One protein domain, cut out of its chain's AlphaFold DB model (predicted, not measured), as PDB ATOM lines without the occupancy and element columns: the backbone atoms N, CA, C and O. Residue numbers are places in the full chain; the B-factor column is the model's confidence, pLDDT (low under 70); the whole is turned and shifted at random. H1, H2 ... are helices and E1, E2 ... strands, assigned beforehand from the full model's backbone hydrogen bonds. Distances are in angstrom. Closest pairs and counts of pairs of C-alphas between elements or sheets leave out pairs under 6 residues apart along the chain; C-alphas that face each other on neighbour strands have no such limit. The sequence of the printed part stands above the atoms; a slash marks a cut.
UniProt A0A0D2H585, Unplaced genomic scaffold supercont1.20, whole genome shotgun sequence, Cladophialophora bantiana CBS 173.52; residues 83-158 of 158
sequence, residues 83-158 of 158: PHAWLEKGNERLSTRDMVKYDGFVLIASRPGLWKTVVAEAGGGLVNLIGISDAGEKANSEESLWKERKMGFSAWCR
ATOM      1  N   PRO A  83      15.635  36.038 -40.274       93.38
ATOM      2  CA  PRO A  83      16.565  36.153 -41.383       93.38
ATOM      3  C   PRO A  83      17.820  36.923 -40.980       93.38
ATOM      4  O   PRO A  83      17.775  37.897 -40.224       93.38
ATOM      5  N   HIS A  84      18.963  36.482 -41.500       93.12
ATOM      6  CA  HIS A  84      20.218  37.196 -41.305       93.12
ATOM      7  C   HIS A  84      20.253  38.443 -42.183       93.12
ATOM      8  O   HIS A  84      20.159  38.346 -43.404       93.12
ATOM      9  N   ALA A  85      20.492  39.590 -41.563       92.00
ATOM     10  CA  ALA A  85      20.874  40.807 -42.256       92.00
ATOM     11  C   ALA A  85      22.010  41.500 -41.504       92.00
ATOM     12  O   ALA A  85      22.182  41.333 -40.294       92.00
ATOM     13  N   TRP A  86      22.806  42.272 -42.240       92.44
ATOM     14  CA  TRP A  86      23.856  43.100 -41.662       92.44
ATOM     15  C   TRP A  86      23.316  44.490 -41.357       92.44
ATOM     16  O   TRP A  86      22.800  45.166 -42.247       92.44
ATOM     17  N   LEU A  87      23.497  44.910 -40.111       89.62
ATOM     18  CA  LEU A  87      23.092  46.212 -39.607       89.62
ATOM     19  C   LEU A  87      24.322  47.017 -39.199       89.62
ATOM     20  O   LEU A  87      25.289  46.471 -38.665       89.62
ATOM     21  N   GLU A  88      24.272  48.321 -39.441       88.75
ATOM     22  CA  GLU A  88      25.361  49.252 -39.149       88.75
ATOM     23  C   GLU A  88      24.888  50.388 -38.237       88.75
ATOM     24  O   GLU A  88      23.802  50.947 -38.413       88.75
ATOM     25  N   LYS A  89      25.720  50.757 -37.261       83.12
ATOM     26  CA  LYS A  89      25.500  51.901 -36.371       83.12
ATOM     27  C   LYS A  89      26.830  52.580 -36.083       83.12
ATOM     28  O   LYS A  89      27.663  52.077 -35.334       83.12
ATOM     29  N   GLY A  90      27.038  53.747 -36.690       83.12
ATOM     30  CA  GLY A  90      28.348  54.398 -36.661       83.12
ATOM     31  C   GLY A  90      29.407  53.496 -37.302       83.12
ATOM     32  O   GLY A  90      29.274  53.151 -38.472       83.12
ATOM     33  N   ASN A  91      30.420  53.101 -36.527       85.38
ATOM     34  CA  ASN A  91      31.477  52.178 -36.965       85.38
ATOM     35  C   ASN A  91      31.228  50.716 -36.551       85.38
ATOM     36  O   ASN A  91      32.060  49.855 -36.834       85.38
ATOM     37  N   GLU A  92      30.123  50.427 -35.864       87.44
ATOM     38  CA  GLU A  92      29.781  49.073 -35.439       87.44
ATOM     39  C   GLU A  92      28.927  48.374 -36.494       87.44
ATOM     40  O   GLU A  92      28.008  48.965 -37.070       87.44
ATOM     41  N   ARG A  93      29.219  47.091 -36.716       89.00
ATOM     42  CA  ARG A  93      28.462  46.204 -37.597       89.00
ATOM     43  C   ARG A  93      28.047  44.965 -36.820       89.00
ATOM     44  O   ARG A  93      28.902  44.307 -36.233       89.00
ATOM     45  N   LEU A  94      26.759  44.639 -36.866       91.31
ATOM     46  CA  LEU A  94      26.169  43.490 -36.176       91.31
ATOM     47  C   LEU A  94      25.236  42.715 -37.110       91.31
ATOM     48  O   LEU A  94      24.667  43.282 -38.048       91.31
ATOM     49  N   SER A  95      25.083  41.416 -36.862       91.75
ATOM     50  CA  SER A  95      24.011  40.619 -37.459       91.75
ATOM     51  C   SER A  95      22.688  40.895 -36.742       91.75
ATOM     52  O   SER A  95      22.662  41.106 -35.530       91.75
ATOM     53  N   THR A  96      21.566  40.792 -37.457       92.25
ATOM     54  CA  THR A  96      20.228  40.691 -36.845       92.25
ATOM     55  C   THR A  96      20.146  39.583 -35.792       92.25
ATOM     56  O   THR A  96      19.413  39.720 -34.817       92.25
ATOM     57  N   ARG A  97      20.924  38.505 -35.939       89.62
ATOM     58  CA  ARG A  97      20.963  37.389 -34.984       89.62
ATOM     59  C   ARG A  97      21.696  37.740 -33.694       89.62
ATOM     60  O   ARG A  97      21.280  37.281 -32.638       89.62
ATOM     61  N   ASP A  98      22.696  38.616 -33.760       90.19
ATOM     62  CA  ASP A  98      23.434  39.090 -32.577       90.19
ATOM     63  C   ASP A  98      22.568  39.987 -31.678       90.19
ATOM     64  O   ASP A  98      22.883  40.213 -30.510       90.19
ATOM     65  N   MET A  99      21.465  40.515 -32.220       87.38
ATOM     66  CA  MET A  99      20.512  41.325 -31.465       87.38
ATOM     67  C   MET A  99      19.620  40.488 -30.551       87.38
ATOM     68  O   MET A  99      19.133  41.006 -29.546       87.38
ATOM     69  N   VAL A 100      19.406  39.213 -30.885       88.81
ATOM     70  CA  VAL A 100      18.568  38.304 -30.105       88.81
ATOM     71  C   VAL A 100      19.394  37.746 -28.954       88.81
ATOM     72  O   VAL A 100      20.302  36.939 -29.144       88.81
ATOM     73  N   LYS A 101      19.079  38.193 -27.739       85.44
ATOM     74  CA  LYS A 101      19.704  37.714 -26.506       85.44
ATOM     75  C   LYS A 101      18.815  36.684 -25.817       85.44
ATOM     76  O   LYS A 101      17.600  36.698 -25.973       85.44
ATOM     77  N   TYR A 102      19.428  35.812 -25.023       86.38
ATOM     78  CA  TYR A 102      18.726  34.749 -24.294       86.38
ATOM     79  C   TYR A 102      17.963  35.233 -23.048       86.38
ATOM     80  O   TYR A 102      17.287  34.437 -22.405       86.38
ATOM     81  N   ASP A 103      18.096  36.506 -22.677       88.62
ATOM     82  CA  ASP A 103      17.512  37.097 -21.469       88.62
ATOM     83  C   ASP A 103      16.152  37.773 -21.707       88.62
ATOM     84  O   ASP A 103      15.552  38.283 -20.761       88.62
ATOM     85  N   GLY A 104      15.637  37.758 -22.939       90.00
ATOM     86  CA  GLY A 104      14.363  38.388 -23.251       90.00
ATOM     87  C   GLY A 104      13.923  38.238 -24.701       90.00
ATOM     88  O   GLY A 104      14.417  37.406 -25.459       90.00
ATOM     89  N   PHE A 105      12.966  39.075 -25.081       91.62
ATOM     90  CA  PHE A 105      12.422  39.174 -26.429       91.62
ATOM     91  C   PHE A 105      12.922  40.445 -27.107       91.62
ATOM     92  O   PHE A 105      13.280  41.422 -26.451       91.62
ATOM     93  N   VAL A 106      12.913  40.459 -28.436       92.62
ATOM     94  CA  VAL A 106      13.305  41.628 -29.226       92.62
ATOM     95  C   VAL A 106      12.164  42.008 -30.151       92.62
ATOM     96  O   VAL A 106      11.659  41.168 -30.891       92.62
ATOM     97  N   LEU A 107      11.786  43.283 -30.131       92.31
ATOM     98  CA  LEU A 107      10.885  43.875 -31.109       92.31
ATOM     99  C   LEU A 107      11.699  44.746 -32.061       92.31
ATOM    100  O   LEU A 107      12.274  45.754 -31.652       92.31
ATOM    101  N   ILE A 108      11.733  44.359 -33.331       91.88
ATOM    102  CA  ILE A 108      12.407  45.107 -34.390       91.88
ATOM    103  C   ILE A 108      11.358  45.931 -35.134       91.88
ATOM    104  O   ILE A 108      10.394  45.379 -35.659       91.88
ATOM    105  N   ALA A 109      11.533  47.250 -35.181       91.56
ATOM    106  CA  ALA A 109      10.576  48.152 -35.816       91.56
ATOM    107  C   ALA A 109      11.271  49.267 -36.598       91.56
ATOM    108  O   ALA A 109      12.283  49.813 -36.165       91.56
ATOM    109  N   SER A 110      10.677  49.683 -37.717       88.44
ATOM    110  CA  SER A 110      11.166  50.848 -38.465       88.44
ATOM    111  C   SER A 110      10.808  52.183 -37.818       88.44
ATOM    112  O   SER A 110      11.517  53.175 -37.955       88.44
ATOM    113  N   ARG A 111       9.710  52.203 -37.058       88.25
ATOM    114  CA  ARG A 111       9.222  53.368 -36.316       88.25
ATOM    115  C   ARG A 111       9.121  53.027 -34.830       88.25
ATOM    116  O   ARG A 111       8.012  52.818 -34.337       88.25
ATOM    117  N   PRO A 112      10.248  52.948 -34.099       87.56
ATOM    118  CA  PRO A 112      10.233  52.538 -32.696       87.56
ATOM    119  C   PRO A 112       9.387  53.469 -31.818       87.56
ATOM    120  O   PRO A 112       8.759  52.999 -30.877       87.56
ATOM    121  N   GLY A 113       9.279  54.761 -32.153       87.81
ATOM    122  CA  GLY A 113       8.444  55.719 -31.420       87.81
ATOM    123  C   GLY A 113       6.984  55.284 -31.225       87.81
ATOM    124  O   GLY A 113       6.416  55.558 -30.174       87.81
ATOM    125  N   LEU A 114       6.402  54.545 -32.180       90.50
ATOM    126  CA  LEU A 114       5.025  54.035 -32.078       90.50
ATOM    127  C   LEU A 114       4.881  52.877 -31.080       90.50
ATOM    128  O   LEU A 114       3.793  52.630 -30.574       90.50
ATOM    129  N   TRP A 115       5.980  52.179 -30.793       89.75
ATOM    130  CA  TRP A 115       6.000  50.973 -29.966       89.75
ATOM    131  C   TRP A 115       6.535  51.222 -28.554       89.75
ATOM    132  O   TRP A 115       6.364  50.370 -27.687       89.75
ATOM    133  N   LYS A 116       7.143  52.388 -28.293       89.00
ATOM    134  CA  LYS A 116       7.747  52.736 -26.994       89.00
ATOM    135  C   LYS A 116       6.794  52.546 -25.817       89.00
ATOM    136  O   LYS A 116       7.163  51.882 -24.854       89.00
ATOM    137  N   THR A 117       5.584  53.102 -25.896       89.06
ATOM    138  CA  THR A 117       4.597  53.016 -24.808       89.06
ATOM    139  C   THR A 117       4.163  51.575 -24.568       89.06
ATOM    140  O   THR A 117       4.178  51.109 -23.435       89.06
ATOM    141  N   VAL A 118       3.879  50.832 -25.642       90.44
ATOM    142  CA  VAL A 118       3.459  49.425 -25.556       90.44
ATOM    143  C   VAL A 118       4.556  48.563 -24.933       90.44
ATOM    144  O   VAL A 118       4.277  47.749 -24.060       90.44
ATOM    145  N   VAL A 119       5.813  48.759 -25.329       90.44
ATOM    146  CA  VAL A 119       6.948  48.022 -24.757       90.44
ATOM    147  C   VAL A 119       7.166  48.389 -23.288       90.44
ATOM    148  O   VAL A 119       7.439  47.504 -22.480       90.44
ATOM    149  N   ALA A 120       7.003  49.661 -22.916       86.94
ATOM    150  CA  ALA A 120       7.139  50.103 -21.530       86.94
ATOM    151  C   ALA A 120       6.038  49.539 -20.614       86.94
ATOM    152  O   ALA A 120       6.325  49.162 -19.481       86.94
ATOM    153  N   GLU A 121       4.797  49.463 -21.099       86.19
ATOM    154  CA  GLU A 121       3.641  49.029 -20.305       86.19
ATOM    155  C   GLU A 121       3.451  47.505 -20.308       86.19
ATOM    156  O   GLU A 121       3.236  46.905 -19.257       86.19
ATOM    157  N   ALA A 122       3.544  46.866 -21.476       81.62
ATOM    158  CA  ALA A 122       3.245  45.443 -21.661       81.62
ATOM    159  C   ALA A 122       4.496  44.557 -21.747       81.62
ATOM    160  O   ALA A 122       4.408  43.345 -21.567       81.62
ATOM    161  N   GLY A 123       5.671  45.137 -22.012       74.44
ATOM    162  CA  GLY A 123       6.904  44.376 -22.216       74.44
ATOM    163  C   GLY A 123       7.524  43.814 -20.937       74.44
ATOM    164  O   GLY A 123       8.458  43.019 -21.030       74.44
ATOM    165  N   GLY A 124       7.054  44.224 -19.752       78.56
ATOM    166  CA  GLY A 124       7.486  43.671 -18.460       78.56
ATOM    167  C   GLY A 124       8.997  43.746 -18.197       78.56
ATOM    168  O   GLY A 124       9.516  42.953 -17.419       78.56
ATOM    169  N   GLY A 125       9.714  44.643 -18.885       81.69
ATOM    170  CA  GLY A 125      11.180  44.724 -18.862       81.69
ATOM    171  C   GLY A 125      11.912  43.614 -19.631       81.69
ATOM    172  O   GLY A 125      13.137  43.623 -19.660       81.69
ATOM    173  N   LEU A 126      11.189  42.683 -20.263       87.94
ATOM    174  CA  LEU A 126      11.750  41.563 -21.027       87.94
ATOM    175  C   LEU A 126      11.846  41.852 -22.528       87.94
ATOM    176  O   LEU A 126      12.569  41.154 -23.232       87.94
ATOM    177  N   VAL A 127      11.106  42.838 -23.038       91.06
ATOM    178  CA  VAL A 127      11.085  43.176 -24.467       91.06
ATOM    179  C   VAL A 127      12.042  44.330 -24.756       91.06
ATOM    180  O   VAL A 127      11.833  45.459 -24.315       91.06
ATOM    181  N   ASN A 128      13.063  44.062 -25.564       90.50
ATOM    182  CA  ASN A 128      14.004  45.054 -26.065       90.50
ATOM    183  C   ASN A 128      13.525  45.613 -27.411       90.50
ATOM    184  O   ASN A 128      13.406  44.881 -28.393       90.50
ATOM    185  N   LEU A 129      13.273  46.922 -27.474       90.56
ATOM    186  CA  LEU A 129      12.875  47.608 -28.704       90.56
ATOM    187  C   LEU A 129      14.101  48.061 -29.502       90.56
ATOM    188  O   LEU A 129      14.905  48.858 -29.018       90.56
ATOM    189  N   ILE A 130      14.207  47.604 -30.748       89.62
ATOM    190  CA  ILE A 130      15.272  47.978 -31.677       89.62
ATOM    191  C   ILE A 130      14.670  48.698 -32.879       89.62
ATOM    192  O   ILE A 130      13.815  48.170 -33.588       89.62
ATOM    193  N   GLY A 131      15.147  49.919 -33.110       89.75
ATOM    194  CA  GLY A 131      14.795  50.714 -34.278       89.75
ATOM    195  C   GLY A 131      15.741  50.464 -35.451       89.75
ATOM    196  O   GLY A 131      16.953  50.625 -35.285       89.75
ATOM    197  N   ILE A 132      15.205  50.124 -36.626       86.50
ATOM    198  CA  ILE A 132      15.980  49.980 -37.871       86.50
ATOM    199  C   ILE A 132      15.448  50.950 -38.926       86.50
ATOM    200  O   ILE A 132      14.281  50.899 -39.287       86.50
ATOM    201  N   SER A 133      16.305  51.818 -39.452       81.06
ATOM    202  CA  SER A 133      15.970  52.747 -40.536       81.06
ATOM    203  C   SER A 133      16.729  52.399 -41.808       81.06
ATOM    204  O   SER A 133      17.881  51.967 -41.753       81.06
ATOM    205  N   ASP A 134      16.126  52.670 -42.958       72.38
ATOM    206  CA  ASP A 134      16.816  52.551 -44.237       72.38
ATOM    207  C   ASP A 134      17.943  53.601 -44.318       72.38
ATOM    208  O   ASP A 134      17.791  54.737 -43.858       72.38
ATOM    209  N   ALA A 135      19.099  53.250 -44.894       57.78
ATOM    210  CA  ALA A 135      20.315  54.074 -44.803       57.78
ATOM    211  C   ALA A 135      20.183  55.509 -45.371       57.78
ATOM    212  O   ALA A 135      21.019  56.368 -45.058       57.78
ATOM    213  N   GLY A 136      19.139  55.765 -46.172       50.34
ATOM    214  CA  GLY A 136      18.831  57.045 -46.816       50.34
ATOM    215  C   GLY A 136      17.955  58.014 -46.013       50.34
ATOM    216  O   GLY A 136      17.944  59.201 -46.339       50.34
ATOM    217  N   GLU A 137      17.264  57.572 -44.958       49.09
ATOM    218  CA  GLU A 137      16.501  58.483 -44.099       49.09
ATOM    219  C   GLU A 137      17.414  59.055 -43.006       49.09
ATOM    220  O   GLU A 137      18.103  58.343 -42.269       49.09
ATOM    221  N   LYS A 138      17.475  60.390 -42.920       42.00
ATOM    222  CA  LYS A 138      18.175  61.070 -41.829       42.00
ATOM    223  C   LYS A 138      17.419  60.772 -40.538       42.00
ATOM    224  O   LYS A 138      16.348  61.329 -40.315       42.00
ATOM    225  N   ALA A 139      17.992  59.916 -39.695       44.22
ATOM    226  CA  ALA A 139      17.565  59.772 -38.313       44.22
ATOM    227  C   ALA A 139      17.569  61.165 -37.662       44.22
ATOM    228  O   ALA A 139      18.618  61.812 -37.586       44.22
ATOM    229  N   ASN A 140      16.396  61.645 -37.241       40.16
ATOM    230  CA  ASN A 140      16.323  62.794 -36.346       40.16
ATOM    231  C   ASN A 140      17.128  62.438 -35.093       40.16
ATOM    232  O   ASN A 140      16.986  61.352 -34.530       40.16
ATOM    233  N   SER A 141      18.036  63.337 -34.734       42.59
ATOM    234  CA  SER A 141      19.269  63.108 -33.978       42.59
ATOM    235  C   SER A 141      19.108  62.779 -32.486       42.59
ATOM    236  O   SER A 141      19.979  63.125 -31.697       42.59
ATOM    237  N   GLU A 142      18.040  62.093 -32.083       43.31
ATOM    238  CA  GLU A 142      17.830  61.666 -30.691       43.31
ATOM    239  C   GLU A 142      17.474  60.178 -30.535       43.31
ATOM    240  O   GLU A 142      17.534  59.652 -29.424       43.31
ATOM    241  N   GLU A 143      17.184  59.449 -31.620       51.53
ATOM    242  CA  GLU A 143      16.910  58.009 -31.555       51.53
ATOM    243  C   GLU A 143      18.027  57.201 -32.219       51.53
ATOM    244  O   GLU A 143      18.399  57.397 -33.374       51.53
ATOM    245  N   SER A 144      18.609  56.289 -31.444       51.78
ATOM    246  CA  SER A 144      19.783  55.504 -31.814       51.78
ATOM    247  C   SER A 144      19.407  54.343 -32.749       51.78
ATOM    248  O   SER A 144      19.355  53.191 -32.322       51.78
ATOM    249  N   LEU A 145      19.094  54.657 -34.009       61.44
ATOM    250  CA  LEU A 145      18.622  53.696 -35.014       61.44
ATOM    251  C   LEU A 145      19.781  52.976 -35.725       61.44
ATOM    252  O   LEU A 145      20.809  53.586 -36.027       61.44
ATOM    253  N   TRP A 146      19.599  51.686 -36.017       67.44
ATOM    254  CA  TRP A 146      20.496  50.899 -36.871       67.44
ATOM    255  C   TRP A 146      20.137  51.083 -38.346       67.44
ATOM    256  O   TRP A 146      18.971  51.284 -38.679       67.44
ATOM    257  N   LYS A 147      21.126  51.006 -39.237       67.62
ATOM    258  CA  LYS A 147      20.939  51.137 -40.684       67.62
ATOM    259  C   LYS A 147      21.131  49.810 -41.397       67.62
ATOM    260  O   LYS A 147      22.113  49.115 -41.147       67.62
ATOM    261  N   GLU A 148      20.220  49.483 -42.308       46.12
ATOM    262  CA  GLU A 148      20.389  48.353 -43.222       46.12
ATOM    263  C   GLU A 148      21.352  48.727 -44.358       46.12
ATOM    264  O   GLU A 148      21.260  49.810 -44.943       46.12
ATOM    265  N   ARG A 149      22.275  47.823 -44.708       45.78
ATOM    266  CA  ARG A 149      23.113  47.970 -45.902       45.78
ATOM    267  C   ARG A 149      22.633  47.020 -46.991       45.78
ATOM    268  O   ARG A 149      22.825  45.811 -46.887       45.78
ATOM    269  N   LYS A 150      22.123  47.576 -48.095       43.06
ATOM    270  CA  LYS A 150      21.859  46.807 -49.319       43.06
ATOM    271  C   LYS A 150      23.175  46.246 -49.866       43.06
ATOM    272  O   LYS A 150      23.964  46.968 -50.474       43.06
ATOM    273  N   MET A 151      23.428  44.956 -49.655       37.72
ATOM    274  CA  MET A 151      24.329  44.210 -50.533       37.72
ATOM    275  C   MET A 151      23.586  43.992 -51.849       37.72
ATOM    276  O   MET A 151      22.412  43.638 -51.834       37.72
ATOM    277  N   GLY A 152      24.236  44.280 -52.976       34.88
ATOM    278  CA  GLY A 152      23.629  44.235 -54.305       34.88
ATOM    279  C   GLY A 152      23.134  42.842 -54.694       34.88
ATOM    280  O   GLY A 152      23.818  42.127 -55.412       34.88
ATOM    281  N   PHE A 153      21.928  42.499 -54.257       32.09
ATOM    282  CA  PHE A 153      21.040  41.519 -54.866       32.09
ATOM    283  C   PHE A 153      19.725  42.249 -55.122       32.09
ATOM    284  O   PHE A 153      18.873  42.415 -54.254       32.09
ATOM    285  N   SER A 154      19.617  42.803 -56.325       34.41
ATOM    286  CA  SER A 154      18.372  43.360 -56.832       34.41
ATOM    287  C   SER A 154      17.349  42.241 -57.026       34.41
ATOM    288  O   SER A 154      17.691  41.226 -57.629       34.41
ATOM    289  N   ALA A 155      16.104  42.526 -56.637       36.78
ATOM    290  CA  ALA A 155      14.872  41.756 -56.845       36.78
ATOM    291  C   ALA A 155      14.441  40.840 -55.688       36.78
ATOM    292  O   ALA A 155      14.434  39.624 -55.819       36.78
ATOM    293  N   TRP A 156      13.962  41.455 -54.603       34.22
ATOM    294  CA  TRP A 156      12.886  40.900 -53.773       34.22
ATOM    295  C   TRP A 156      11.767  41.944 -53.682       34.22
ATOM    296  O   TRP A 156      11.759  42.810 -52.813       34.22
ATOM    297  N   CYS A 157      10.921  41.949 -54.713       28.23
ATOM    298  CA  CYS A 157       9.553  42.475 -54.741       28.23
ATOM    299  C   CYS A 157       9.040  42.319 -56.173       28.23
ATOM    300  O   CYS A 157       9.318  43.148 -57.049       28.23
ATOM    301  N   ARG A 158       8.317  41.232 -56.416       28.84
ATOM    302  CA  ARG A 158       7.204  41.231 -57.352       28.84
ATOM    303  C   ARG A 158       6.215  40.152 -56.963       28.84
ATOM    304  O   ARG A 158       6.702  39.064 -56.604       28.84
TER     305      ARG A 158
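Overview. This is residues 83 to 158 of the 158 residues of an uncharacterized protein of Cladophialophora bantiana CBS 173.52 (UniProt A0A0D2H585). A single five-stranded sheet, strongly twisted and curled like part of a barrel but open, has the short hairpin E1 and E2 at one edge and the parallel pair E3 and E4 at the other. The one short helix, H1, only grazes the sheet near the start of E4, and the last residues, 152 to 158, stick out as a free tail. The printed part has 76 residues with one named helix and five named strands, in the order E1, E2, E3, H1, E4, E5; the sheet is mixed, with the order E2, E1, E5, E4, E3. The class is mixed, helices and strands, though the named elements hold just 31 of the 76 residues. The whole is only just compact, close to loose, with a radius of gyration of the C-alphas of 13.6 A and spans of 40 by 32 by 29 A.

Along the chain. E1 is residues 86 to 89, 10.4 A long, beginning at C-alpha 86 (23.856, 43.100, -41.662). E2, residues 92 to 95, is also 10.4 A long. E3, residues 105 to 109, measures 13.1 A. H1, residues 116 to 122, measures 10.1 A and begins at C-alpha 116 (7.747, 52.736, -26.994). E4, residues 127 to 134, is the longest strand at 22.6 A. E5, residues 146 to 148, measures 6.8 A and ends at C-alpha 148 (20.389, 48.353, -43.222).

Arrangement. E2 and E1 form an antiparallel hairpin at 151 degrees, with N 87 and O 94 2.9 A apart. E1 and E5 are antiparallel at 140 degrees, with N 147 and O 88 at 2.8 A. E5 and E4 are parallel at 48 degrees, with N 133 and O 146 at 2.8 A. E4 and E3 are parallel at 26 degrees, with N 128 and O 105 at 2.8 A. The pairing of E4 is staggered: its residues 127 to 131 pair with E3 and 132 to 134 with E5. E3, H1 and E4 make a strand-helix-strand unit, two parallel neighbour strands with a helix between them in the chain, and its crossover is right-handed. H1 only grazes the sheet with its residues 116 to 120; the closest C-alphas of H1 and E4 are those of Val 119 and Val 127, 6.4 A apart. In H1 every O i to N i+4 pair is within hydrogen-bond range. E1 and E4 are only just apart, at 8.2 A.

Size, cuts and confidence. The two C-alphas farthest apart, those of Gly 124 and Ser 154, are 39.9 A from each other. The printed part has no cut. The link from E4 to E5, 11 residues, is long. Residues 135 to 158 have pLDDT under 70; the mean of the printed part is 74.3.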